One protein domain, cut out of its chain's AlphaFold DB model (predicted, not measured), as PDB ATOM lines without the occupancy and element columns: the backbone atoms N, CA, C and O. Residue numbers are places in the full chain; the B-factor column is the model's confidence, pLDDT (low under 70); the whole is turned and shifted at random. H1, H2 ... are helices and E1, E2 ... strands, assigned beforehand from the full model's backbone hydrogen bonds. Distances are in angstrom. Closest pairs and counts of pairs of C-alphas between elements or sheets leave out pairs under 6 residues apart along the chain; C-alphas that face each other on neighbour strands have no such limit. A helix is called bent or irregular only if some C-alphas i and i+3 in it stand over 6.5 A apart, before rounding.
ATOM      1  N   LYS A 287     -23.180 -42.423  39.959       88.31
ATOM      2  CA  LYS A 287     -24.356 -41.938  39.202       88.31
ATOM      3  C   LYS A 287     -25.367 -43.081  39.015       88.31
ATOM      4  O   LYS A 287     -25.151 -44.182  39.495       88.31
ATOM      5  N   ASP A 288     -26.457 -42.849  38.281       86.50
ATOM      6  CA  ASP A 288     -27.473 -43.873  37.944       86.50
ATOM      7  C   ASP A 288     -27.007 -44.961  36.954       86.50
ATOM      8  O   ASP A 288     -27.806 -45.753  36.454       86.50
ATOM      9  N   ASN A 289     -25.718 -45.005  36.637       79.75
ATOM     10  CA  ASN A 289     -25.102 -45.960  35.726       79.75
ATOM     11  C   ASN A 289     -24.492 -47.154  36.483       79.75
ATOM     12  O   ASN A 289     -24.298 -47.122  37.697       79.75
ATOM     13  N   GLY A 290     -24.198 -48.235  35.751       72.25
ATOM     14  CA  GLY A 290     -23.425 -49.367  36.280       72.25
ATOM     15  C   GLY A 290     -24.073 -50.120  37.447       72.25
ATOM     16  O   GLY A 290     -23.360 -50.780  38.187       72.25
ATOM     17  N   GLY A 291     -25.392 -50.016  37.643       81.56
ATOM     18  CA  GLY A 291     -26.104 -50.665  38.754       81.56
ATOM     19  C   GLY A 291     -26.187 -49.837  40.043       81.56
ATOM     20  O   GLY A 291     -26.870 -50.240  40.971       81.56
ATOM     21  N   ASN A 292     -25.599 -48.638  40.091       87.50
ATOM     22  CA  ASN A 292     -25.480 -47.855  41.330       87.50
ATOM     23  C   ASN A 292     -26.726 -47.045  41.736       87.50
ATOM     24  O   ASN A 292     -26.661 -46.238  42.664       87.50
ATOM     25  N   LYS A 293     -27.859 -47.205  41.046       88.69
ATOM     26  CA  LYS A 293     -29.065 -46.390  41.275       88.69
ATOM     27  C   LYS A 293     -29.584 -46.506  42.712       88.69
ATOM     28  O   LYS A 293     -29.957 -45.503  43.315       88.69
ATOM     29  N   GLU A 294     -29.613 -47.722  43.248       87.94
ATOM     30  CA  GLU A 294     -30.085 -47.980  44.610       87.94
ATOM     31  C   GLU A 294     -29.119 -47.406  45.649       87.94
ATOM     32  O   GLU A 294     -29.535 -46.637  46.517       87.94
ATOM     33  N   LEU A 295     -27.816 -47.673  45.494       89.00
ATOM     34  CA  LEU A 295     -26.776 -47.094  46.343       89.00
ATOM     35  C   LEU A 295     -26.825 -45.561  46.339       89.00
ATOM     36  O   LEU A 295     -26.785 -44.951  47.405       89.00
ATOM     37  N   ARG A 296     -26.983 -44.927  45.169       90.81
ATOM     38  CA  ARG A 296     -27.145 -43.468  45.073       90.81
ATOM     39  C   ARG A 296     -28.362 -42.991  45.864       90.81
ATOM     40  O   ARG A 296     -28.238 -42.037  46.624       90.81
ATOM     41  N   GLY A 297     -29.508 -43.660  45.720       90.62
ATOM     42  CA  GLY A 297     -30.727 -43.316  46.454       90.62
ATOM     43  C   GLY A 297     -30.552 -43.407  47.973       90.62
ATOM     44  O   GLY A 297     -30.984 -42.513  48.700       90.62
ATOM     45  N   HIS A 298     -29.863 -44.442  48.459       90.25
ATOM     46  CA  HIS A 298     -29.536 -44.573  49.879       90.25
ATOM     47  C   HIS A 298     -28.582 -43.478  50.365       90.25
ATOM     48  O   HIS A 298     -28.824 -42.889  51.419       90.25
ATOM     49  N   LEU A 299     -27.537 -43.162  49.595       89.69
ATOM     50  CA  LEU A 299     -26.614 -42.077  49.926       89.69
ATOM     51  C   LEU A 299     -27.351 -40.733  49.987       89.69
ATOM     52  O   LEU A 299     -27.244 -40.031  50.985       89.69
ATOM     53  N   GLU A 300     -28.179 -40.407  48.994       89.94
ATOM     54  CA  GLU A 300     -28.987 -39.179  48.996       89.94
ATOM     55  C   GLU A 300     -29.932 -39.105  50.196       89.94
ATOM     56  O   GLU A 300     -30.057 -38.051  50.821       89.94
ATOM     57  N   ALA A 301     -30.568 -40.218  50.569       90.06
ATOM     58  CA  ALA A 301     -31.407 -40.275  51.759       90.06
ATOM     59  C   ALA A 301     -30.606 -40.011  53.046       90.06
ATOM     60  O   ALA A 301     -31.092 -39.293  53.922       90.06
ATOM     61  N   ILE A 302     -29.381 -40.540  53.156       88.88
ATOM     62  CA  ILE A 302     -28.476 -40.271  54.285       88.88
ATOM     63  C   ILE A 302     -28.107 -38.786  54.324       88.88
ATOM     64  O   ILE A 302     -28.279 -38.155  55.367       88.88
ATOM     65  N   PHE A 303     -27.673 -38.209  53.198       86.69
ATOM     66  CA  PHE A 303     -27.331 -36.786  53.110       86.69
ATOM     67  C   PHE A 303     -28.519 -35.896  53.493       86.69
ATOM     68  O   PHE A 303     -28.385 -35.053  54.377       86.69
ATOM     69  N   ASN A 304     -29.707 -36.148  52.938       87.06
ATOM     70  CA  ASN A 304     -30.922 -35.399  53.271       87.06
ATOM     71  C   ASN A 304     -31.307 -35.532  54.753       87.06
ATOM     72  O   ASN A 304     -31.684 -34.546  55.389       87.06
ATOM     73  N   ARG A 305     -31.197 -36.741  55.327       86.12
ATOM     74  CA  ARG A 305     -31.497 -36.992  56.745       86.12
ATOM     75  C   ARG A 305     -30.549 -36.226  57.659       86.12
ATOM     76  O   ARG A 305     -31.001 -35.649  58.643       86.12
ATOM     77  N   GLU A 306     -29.251 -36.242  57.370       81.94
ATOM     78  CA  GLU A 306     -28.263 -35.533  58.184       81.94
ATOM     79  C   GLU A 306     -28.318 -34.013  57.978       81.94
ATOM     80  O   GLU A 306     -28.111 -33.268  58.933       81.94
ATOM     81  N   TYR A 307     -28.680 -33.543  56.780       73.56
ATOM     82  CA  TYR A 307     -28.927 -32.124  56.513       73.56
ATOM     83  C   TYR A 307     -30.120 -31.596  57.328       73.56
ATOM     84  O   TYR A 307     -30.057 -30.522  57.927       73.56
ATOM     85  N   ALA A 308     -31.197 -32.384  57.427       72.44
ATOM     86  CA  ALA A 308     -32.403 -32.023  58.174       72.44
ATOM     87  C   ALA A 308     -32.201 -31.934  59.701       72.44
ATOM     88  O   ALA A 308     -32.996 -31.290  60.382       72.44
ATOM     89  N   LYS A 309     -31.150 -32.554  60.256       72.81
ATOM     90  CA  LYS A 309     -30.882 -32.570  61.706       72.81
ATOM     91  C   LYS A 309     -30.258 -31.281  62.256       72.81
ATOM     92  O   LYS A 309     -30.144 -31.173  63.469       72.81
ATOM     93  N   GLN A 310     -29.872 -30.337  61.390       59.75
ATOM     94  CA  GLN A 310     -29.487 -28.930  61.637       59.75
ATOM     95  C   GLN A 310     -28.581 -28.532  62.828       59.75
ATOM     96  O   GLN A 310     -28.210 -27.364  62.911       59.75
ATOM     97  N   GLU A 311     -28.081 -29.434  63.669       50.72
ATOM     98  CA  GLU A 311     -27.017 -29.127  64.627       50.72
ATOM     99  C   GLU A 311     -25.797 -30.021  64.387       50.72
ATOM    100  O   GLU A 311     -25.722 -31.162  64.832       50.72
ATOM    101  N   LYS A 312     -24.801 -29.453  63.695       47.62
ATOM    102  CA  LYS A 312     -23.421 -29.957  63.601       47.62
ATOM    103  C   LYS A 312     -23.251 -31.340  62.961       47.62
ATOM    104  O   LYS A 312     -22.552 -32.195  63.507       47.62
ATOM    105  N   SER A 313     -23.732 -31.529  61.735       45.38
ATOM    106  CA  SER A 313     -22.991 -32.452  60.868       45.38
ATOM    107  C   SER A 313     -21.590 -31.872  60.697       45.38
ATOM    108  O   SER A 313     -21.445 -30.718  60.300       45.38
ATOM    109  N   ALA A 314     -20.553 -32.658  60.983       47.62
ATOM    110  CA  ALA A 314     -19.156 -32.340  60.670       47.62
ATOM    111  C   ALA A 314     -18.896 -32.277  59.147       47.62
ATOM    112  O   ALA A 314     -17.779 -32.511  58.692       47.62
ATOM    113  N   ALA A 315     -19.942 -31.993  58.365       49.97
ATOM    114  CA  ALA A 315     -19.882 -31.753  56.950       49.97
ATOM    115  C   ALA A 315     -19.026 -30.518  56.733       49.97
ATOM    116  O   ALA A 315     -19.409 -29.389  57.035       49.97
ATOM    117  N   ILE A 316     -17.823 -30.761  56.226       55.41
ATOM    118  CA  ILE A 316     -17.001 -29.704  55.673       55.41
ATOM    119  C   ILE A 316     -17.711 -29.285  54.393       55.41
ATOM    120  O   ILE A 316     -17.587 -29.972  53.382       55.41
ATOM    121  N   SER A 317     -18.484 -28.201  54.463       58.88
ATOM    122  CA  SER A 317     -19.027 -27.544  53.286       58.88
ATOM    123  C   SER A 317     -17.957 -26.626  52.707       58.88
ATOM    124  O   SER A 317     -17.486 -25.688  53.354       58.88
ATOM    125  N   ARG A 318     -17.510 -26.924  51.485       63.06
ATOM    126  CA  ARG A 318     -16.569 -26.062  50.761       63.06
ATOM    127  C   ARG A 318     -17.210 -25.606  49.468       63.06
ATOM    128  O   ARG A 318     -17.626 -26.435  48.666       63.06
ATOM    129  N   TYR A 319     -17.264 -24.292  49.289       66.19
ATOM    130  CA  TYR A 319     -17.693 -23.660  48.053       66.19
ATOM    131  C   TYR A 319     -16.458 -23.282  47.232       66.19
ATOM    132  O   TYR A 319     -15.544 -22.617  47.729       66.19
ATOM    133  N   LEU A 320     -16.419 -23.753  45.991       65.81
ATOM    134  CA  LEU A 320     -15.378 -23.462  45.011       65.81
ATOM    135  C   LEU A 320     -16.045 -22.814  43.800       65.81
ATOM    136  O   LEU A 320     -17.047 -23.326  43.309       65.81
ATOM    137  N   CYS A 321     -15.491 -21.698  43.338       68.25
ATOM    138  CA  CYS A 321     -15.939 -20.999  42.140       68.25
ATOM    139  C   CYS A 321     -14.727 -20.833  41.227       68.25
ATOM    140  O   CYS A 321     -13.785 -20.112  41.568       68.25
ATOM    141  N   GLU A 322     -14.729 -21.524  40.090       66.25
ATOM    142  CA  GLU A 322     -13.647 -21.462  39.110       66.25
ATOM    143  C   GLU A 322     -14.164 -20.937  37.772       66.25
ATOM    144  O   GLU A 322     -15.238 -21.308  37.301       66.25
ATOM    145  N   LYS A 323     -13.381 -20.054  37.141       50.84
ATOM    146  CA  LYS A 323     -13.656 -19.559  35.790       50.84
ATOM    147  C   LYS A 323     -12.694 -20.218  34.807       50.84
ATOM    148  O   LYS A 323     -11.533 -19.820  34.722       50.84
ATOM    149  N   GLY A 324     -13.185 -21.186  34.038       46.66
ATOM    150  CA  GLY A 324     -12.407 -21.957  33.062       46.66
ATOM    151  C   GLY A 324     -13.152 -22.101  31.735       46.66
ATOM    152  O   GLY A 324     -14.361 -22.294  31.715       46.66
ATOM    153  N   HIS A 325     -12.455 -21.955  30.602       55.25
ATOM    154  CA  HIS A 325     -13.017 -22.138  29.246       55.25
ATOM    155  C   HIS A 325     -14.344 -21.393  28.958       55.25
ATOM    156  O   HIS A 325     -15.170 -21.856  28.174       55.25
ATOM    157  N   GLY A 326     -14.554 -20.228  29.580       67.62
ATOM    158  CA  GLY A 326     -15.777 -19.431  29.416       67.62
ATOM    159  C   GLY A 326     -16.969 -19.881  30.270       67.62
ATOM    160  O   GLY A 326     -18.047 -19.311  30.124       67.62
ATOM    161  N   ARG A 327     -16.788 -20.855  31.169       65.19
ATOM    162  CA  ARG A 327     -17.767 -21.277  32.179       65.19
ATOM    163  C   ARG A 327     -17.369 -20.794  33.570       65.19
ATOM    164  O   ARG A 327     -16.191 -20.550  33.833       65.19
ATOM    165  N   ILE A 328     -18.380 -20.609  34.415       77.75
ATOM    166  CA  ILE A 328     -18.238 -20.429  35.860       77.75
ATOM    167  C   ILE A 328     -18.791 -21.708  36.469       77.75
ATOM    168  O   ILE A 328     -19.987 -21.968  36.339       77.75
ATOM    169  N   ASP A 329     -17.912 -22.499  37.067       74.94
ATOM    170  CA  ASP A 329     -18.277 -23.752  37.709       74.94
ATOM    171  C   ASP A 329     -18.304 -23.529  39.223       74.94
ATOM    172  O   ASP A 329     -17.310 -23.119  39.830       74.94
ATOM    173  N   GLU A 330     -19.468 -23.771  39.824       78.94
ATOM    174  CA  GLU A 330     -19.688 -23.708  41.268       78.94
ATOM    175  C   GLU A 330     -19.770 -25.133  41.817       78.94
ATOM    176  O   GLU A 330     -20.604 -25.927  41.380       78.94
ATOM    177  N   THR A 331     -18.904 -25.477  42.771       75.44
ATOM    178  CA  THR A 331     -18.899 -26.799  43.412       75.44
ATOM    179  C   THR A 331     -19.135 -26.656  44.907       75.44
ATOM    180  O   THR A 331     -18.368 -25.981  45.595       75.44
ATOM    181  N   LEU A 332     -20.177 -27.323  45.405       76.12
ATOM    182  CA  LEU A 332     -20.406 -27.553  46.827       76.12
ATOM    183  C   LEU A 332     -19.925 -28.964  47.172       76.12
ATOM    184  O   LEU A 332     -20.426 -29.946  46.632       76.12
ATOM    185  N   LEU A 333     -18.944 -29.051  48.064       77.31
ATOM    186  CA  LEU A 333     -18.471 -30.319  48.612       77.31
ATOM    187  C   LEU A 333     -19.085 -30.517  49.988       77.31
ATOM    188  O   LEU A 333     -18.921 -29.643  50.830       77.31
ATOM    189  N   GLU A 334     -19.729 -31.655  50.218       79.31
ATOM    190  CA  GLU A 334     -20.225 -32.075  51.527       79.31
ATOM    191  C   GLU A 334     -19.653 -33.453  51.859       79.31
ATOM    192  O   GLU A 334     -19.518 -34.316  50.992       79.31
ATOM    193  N   THR A 335     -19.293 -33.663  53.122       82.81
ATOM    194  CA  THR A 335     -18.696 -34.920  53.583       82.81
ATOM    195  C   THR A 335     -19.450 -35.435  54.793       82.81
ATOM    196  O   THR A 335     -19.760 -34.686  55.712       82.81
ATOM    197  N   LEU A 336     -19.751 -36.728  54.805       84.00
ATOM    198  CA  LEU A 336     -20.372 -37.393  55.941       84.00
ATOM    199  C   LEU A 336     -19.516 -38.592  56.364       84.00
ATOM    200  O   LEU A 336     -18.917 -39.245  55.506       84.00
ATOM    201  N   PRO A 337     -19.430 -38.893  57.672       84.25
ATOM    202  CA  PRO A 337     -18.768 -40.096  58.155       84.25
ATOM    203  C   PRO A 337     -19.328 -41.371  57.508       84.25
ATOM    204  O   PRO A 337     -20.539 -41.581  57.468       84.25
ATOM    205  N   ALA A 338     -18.441 -42.254  57.042       83.69
ATOM    206  CA  ALA A 338     -18.835 -43.493  56.364       83.69
ATOM    207  C   ALA A 338     -19.628 -44.462  57.262       83.69
ATOM    208  O   ALA A 338     -20.393 -45.273  56.755       83.69
ATOM    209  N   ASN A 339     -19.503 -44.351  58.589       84.94
ATOM    210  CA  ASN A 339     -20.256 -45.156  59.561       84.94
ATOM    211  C   ASN A 339     -21.773 -44.872  59.571       84.94
ATOM    212  O   ASN A 339     -22.512 -45.540  60.287       84.94
ATOM    213  N   LEU A 340     -22.237 -43.871  58.814       86.31
ATOM    214  CA  LEU A 340     -23.657 -43.597  58.602       86.31
ATOM    215  C   LEU A 340     -24.287 -44.492  57.530       86.31
ATOM    216  O   LEU A 340     -25.515 -44.539  57.435       86.31
ATOM    217  N   ILE A 341     -23.470 -45.174  56.725       85.62
ATOM    218  CA  ILE A 341     -23.932 -46.170  55.762       85.62
ATOM    219  C   ILE A 341     -24.268 -47.445  56.539       85.62
ATOM    220  O   ILE A 341     -23.426 -47.995  57.245       85.62
ATOM    221  N   ASP A 342     -25.517 -47.889  56.423       83.88
ATOM    222  CA  ASP A 342     -25.998 -49.119  57.046       83.88
ATOM    223  C   ASP A 342     -25.371 -50.340  56.360       83.88
ATOM    224  O   ASP A 342     -25.370 -50.427  55.133       83.88
ATOM    225  N   GLU A 343     -24.872 -51.300  57.142       81.75
ATOM    226  CA  GLU A 343     -24.237 -52.525  56.630       81.75
ATOM    227  C   GLU A 343     -25.177 -53.372  55.758       81.75
ATOM    228  O   GLU A 343     -24.712 -54.176  54.956       81.75
ATOM    229  N   ARG A 344     -26.498 -53.181  55.880       81.75
ATOM    230  CA  ARG A 344     -27.512 -53.850  55.049       81.75
ATOM    231  C   ARG A 344     -27.633 -53.259  53.645       81.75
ATOM    232  O   ARG A 344     -28.336 -53.835  52.817       81.75
ATOM    233  N   ILE A 345     -27.028 -52.098  53.381       81.69
ATOM    234  CA  ILE A 345     -27.007 -51.504  52.044       81.69
ATOM    235  C   ILE A 345     -25.988 -52.277  51.210       81.69
ATOM    236  O   ILE A 345     -24.793 -51.983  51.206       81.69
ATOM    237  N   GLU A 346     -26.484 -53.270  50.488       74.62
ATOM    238  CA  GLU A 346     -25.711 -53.975  49.478       74.62
ATOM    239  C   GLU A 346     -25.883 -53.292  48.118       74.62
ATOM    240  O   GLU A 346     -26.953 -52.788  47.778       74.62
ATOM    241  N   ASN A 347     -24.817 -53.278  47.321       73.06
ATOM    242  CA  ASN A 347     -24.856 -52.818  45.935       73.06
ATOM    243  C   ASN A 347     -24.328 -53.933  45.027       73.06
ATOM    244  O   ASN A 347     -23.187 -53.860  44.553       73.06
ATOM    245  N   PRO A 348     -25.099 -55.021  44.848       64.94
ATOM    246  CA  PRO A 348     -24.727 -56.068  43.917       64.94
ATOM    247  C   PRO A 348     -24.756 -55.477  42.506       64.94
ATOM    248  O   PRO A 348     -25.805 -55.086  41.997       64.94
ATOM    249  N   HIS A 349     -23.586 -55.368  41.879       60.31
ATOM    250  CA  HIS A 349     -23.523 -54.992  40.472       60.31
ATOM    251  C   HIS A 349     -24.028 -56.164  39.610       60.31
ATOM    252  O   HIS A 349     -23.759 -57.316  39.963       60.31
ATOM    253  N   PRO A 350     -24.779 -55.876  38.533       49.88
ATOM    254  CA  PRO A 350     -25.333 -56.886  37.632       49.88
ATOM    255  C   PRO A 350     -24.281 -57.624  36.801       49.88
ATOM    256  O   PRO A 350     -23.198 -57.043  36.549       49.88
TER     257      PRO A 350
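This is residues 287 to 350 of the 350 residues of the protein "DDE_Tnp_1_assoc domain-containing protein" of Succinatimonas hippei (strain DSM 22608 / JCM 16073 / KCTC 15190 / YIT 12066) (UniProt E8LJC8). Look first for a long, thin hairpin of two strands, E1 and E2, that reaches away from a single helix, H1, to a tip at residues 323 to 328 that sticks out. On the other side of H1 from the hairpin, the tail that follows E2 turns round and runs back alongside the helix, and the whole is a loose, flat frame with H1 between hairpin and tail. The printed part has 64 residues, with one named helix and two named strands in the order H1, E1, E2; the sheet has the order E1 - E2 and is antiparallel. The class is mixed, helices and strands, with under half of the residues in named elements. The whole is loose, with a radius of gyration of the C-alphas of 15.1 A, and its C-alphas span 43 by 36 by 16 A.

Begin with the sheet and find C-alpha 318 at (-16.569, -26.062, 50.761), where E1, residues 318 to 324, begins. Its seven residues run 18.6 A from first to last C-alpha, with z falling to C-alpha 324 at (-12.407, -21.957, 33.062). After residues 325 and 326 comes E2, residues 327 to 333, also seven residues and 18.8 A long. Its z rises again, and it ends with C-alpha 333 at (-18.471, -30.319, 48.612). Now go back along the chain to H1, residues 293 to 308, which has 16 residues and measures 22.4 A. It runs from C-alpha 293 at (-29.065, -46.390, 41.275) to C-alpha 308 at (-32.403, -32.023, 58.174), with y and z both rising. Residues 334 to 350 hold no named element; residues 338 to 340 there are a helical run too short to bear a name.

Start at the hairpin of E1 and E2, which are antiparallel neighbours with 162 degrees between their N-to-C directions. The C-alphas of Arg 318 and Leu 333 face each other at 5.1 A, those of Cys 321 and Glu 330 at 4.7 A, and those of Gly 324 and Arg 327, near the tip, at 5.5 A. In the backbone, look at N 320 and O 331, 3.0 A apart, and at N 331 and O 320, 2.9 A apart; both pairs are within hydrogen-bond range. Near the tip, N 327 and O 324 are within the same range at 2.9 A. The link from E1 to E2 is tight, with 2 residues. From there walk to the helix: H1 and E2 are apart, with no C-alpha of the one within 8 A of the other. The link from H1 to E1 is short, with 9 residues between them. Along H1, each O i to N i+4 pair is within hydrogen-bond range, and the helix is neither bent nor irregular.

To see how far the model reaches, take the two C-alphas farthest apart, those of Gly 326 and Arg 344, at 44.5 A. The first and last printed C-alphas, of Lys 287 and Pro 350, are 15.1 A apart, and Pro 350 is the chain's last residue. The printed part has no cut, and neither of the links between named elements is long. Along residues 334 to 350, 17 residues, the C-alphas lie 7 to 23 A from the mean of all C-alphas. Residues 323 to 328 stand free: none of their C-alphas has another, 8 or more residues apart along the chain, within 10 A. Read the B-factor column for the model's confidence: the mean pLDDT of the printed part is 74.5, with 86 for H1, 75 for E2 and 61 for E1. It is under 70 in 21 residues, 310 to 327 and 348 to 350.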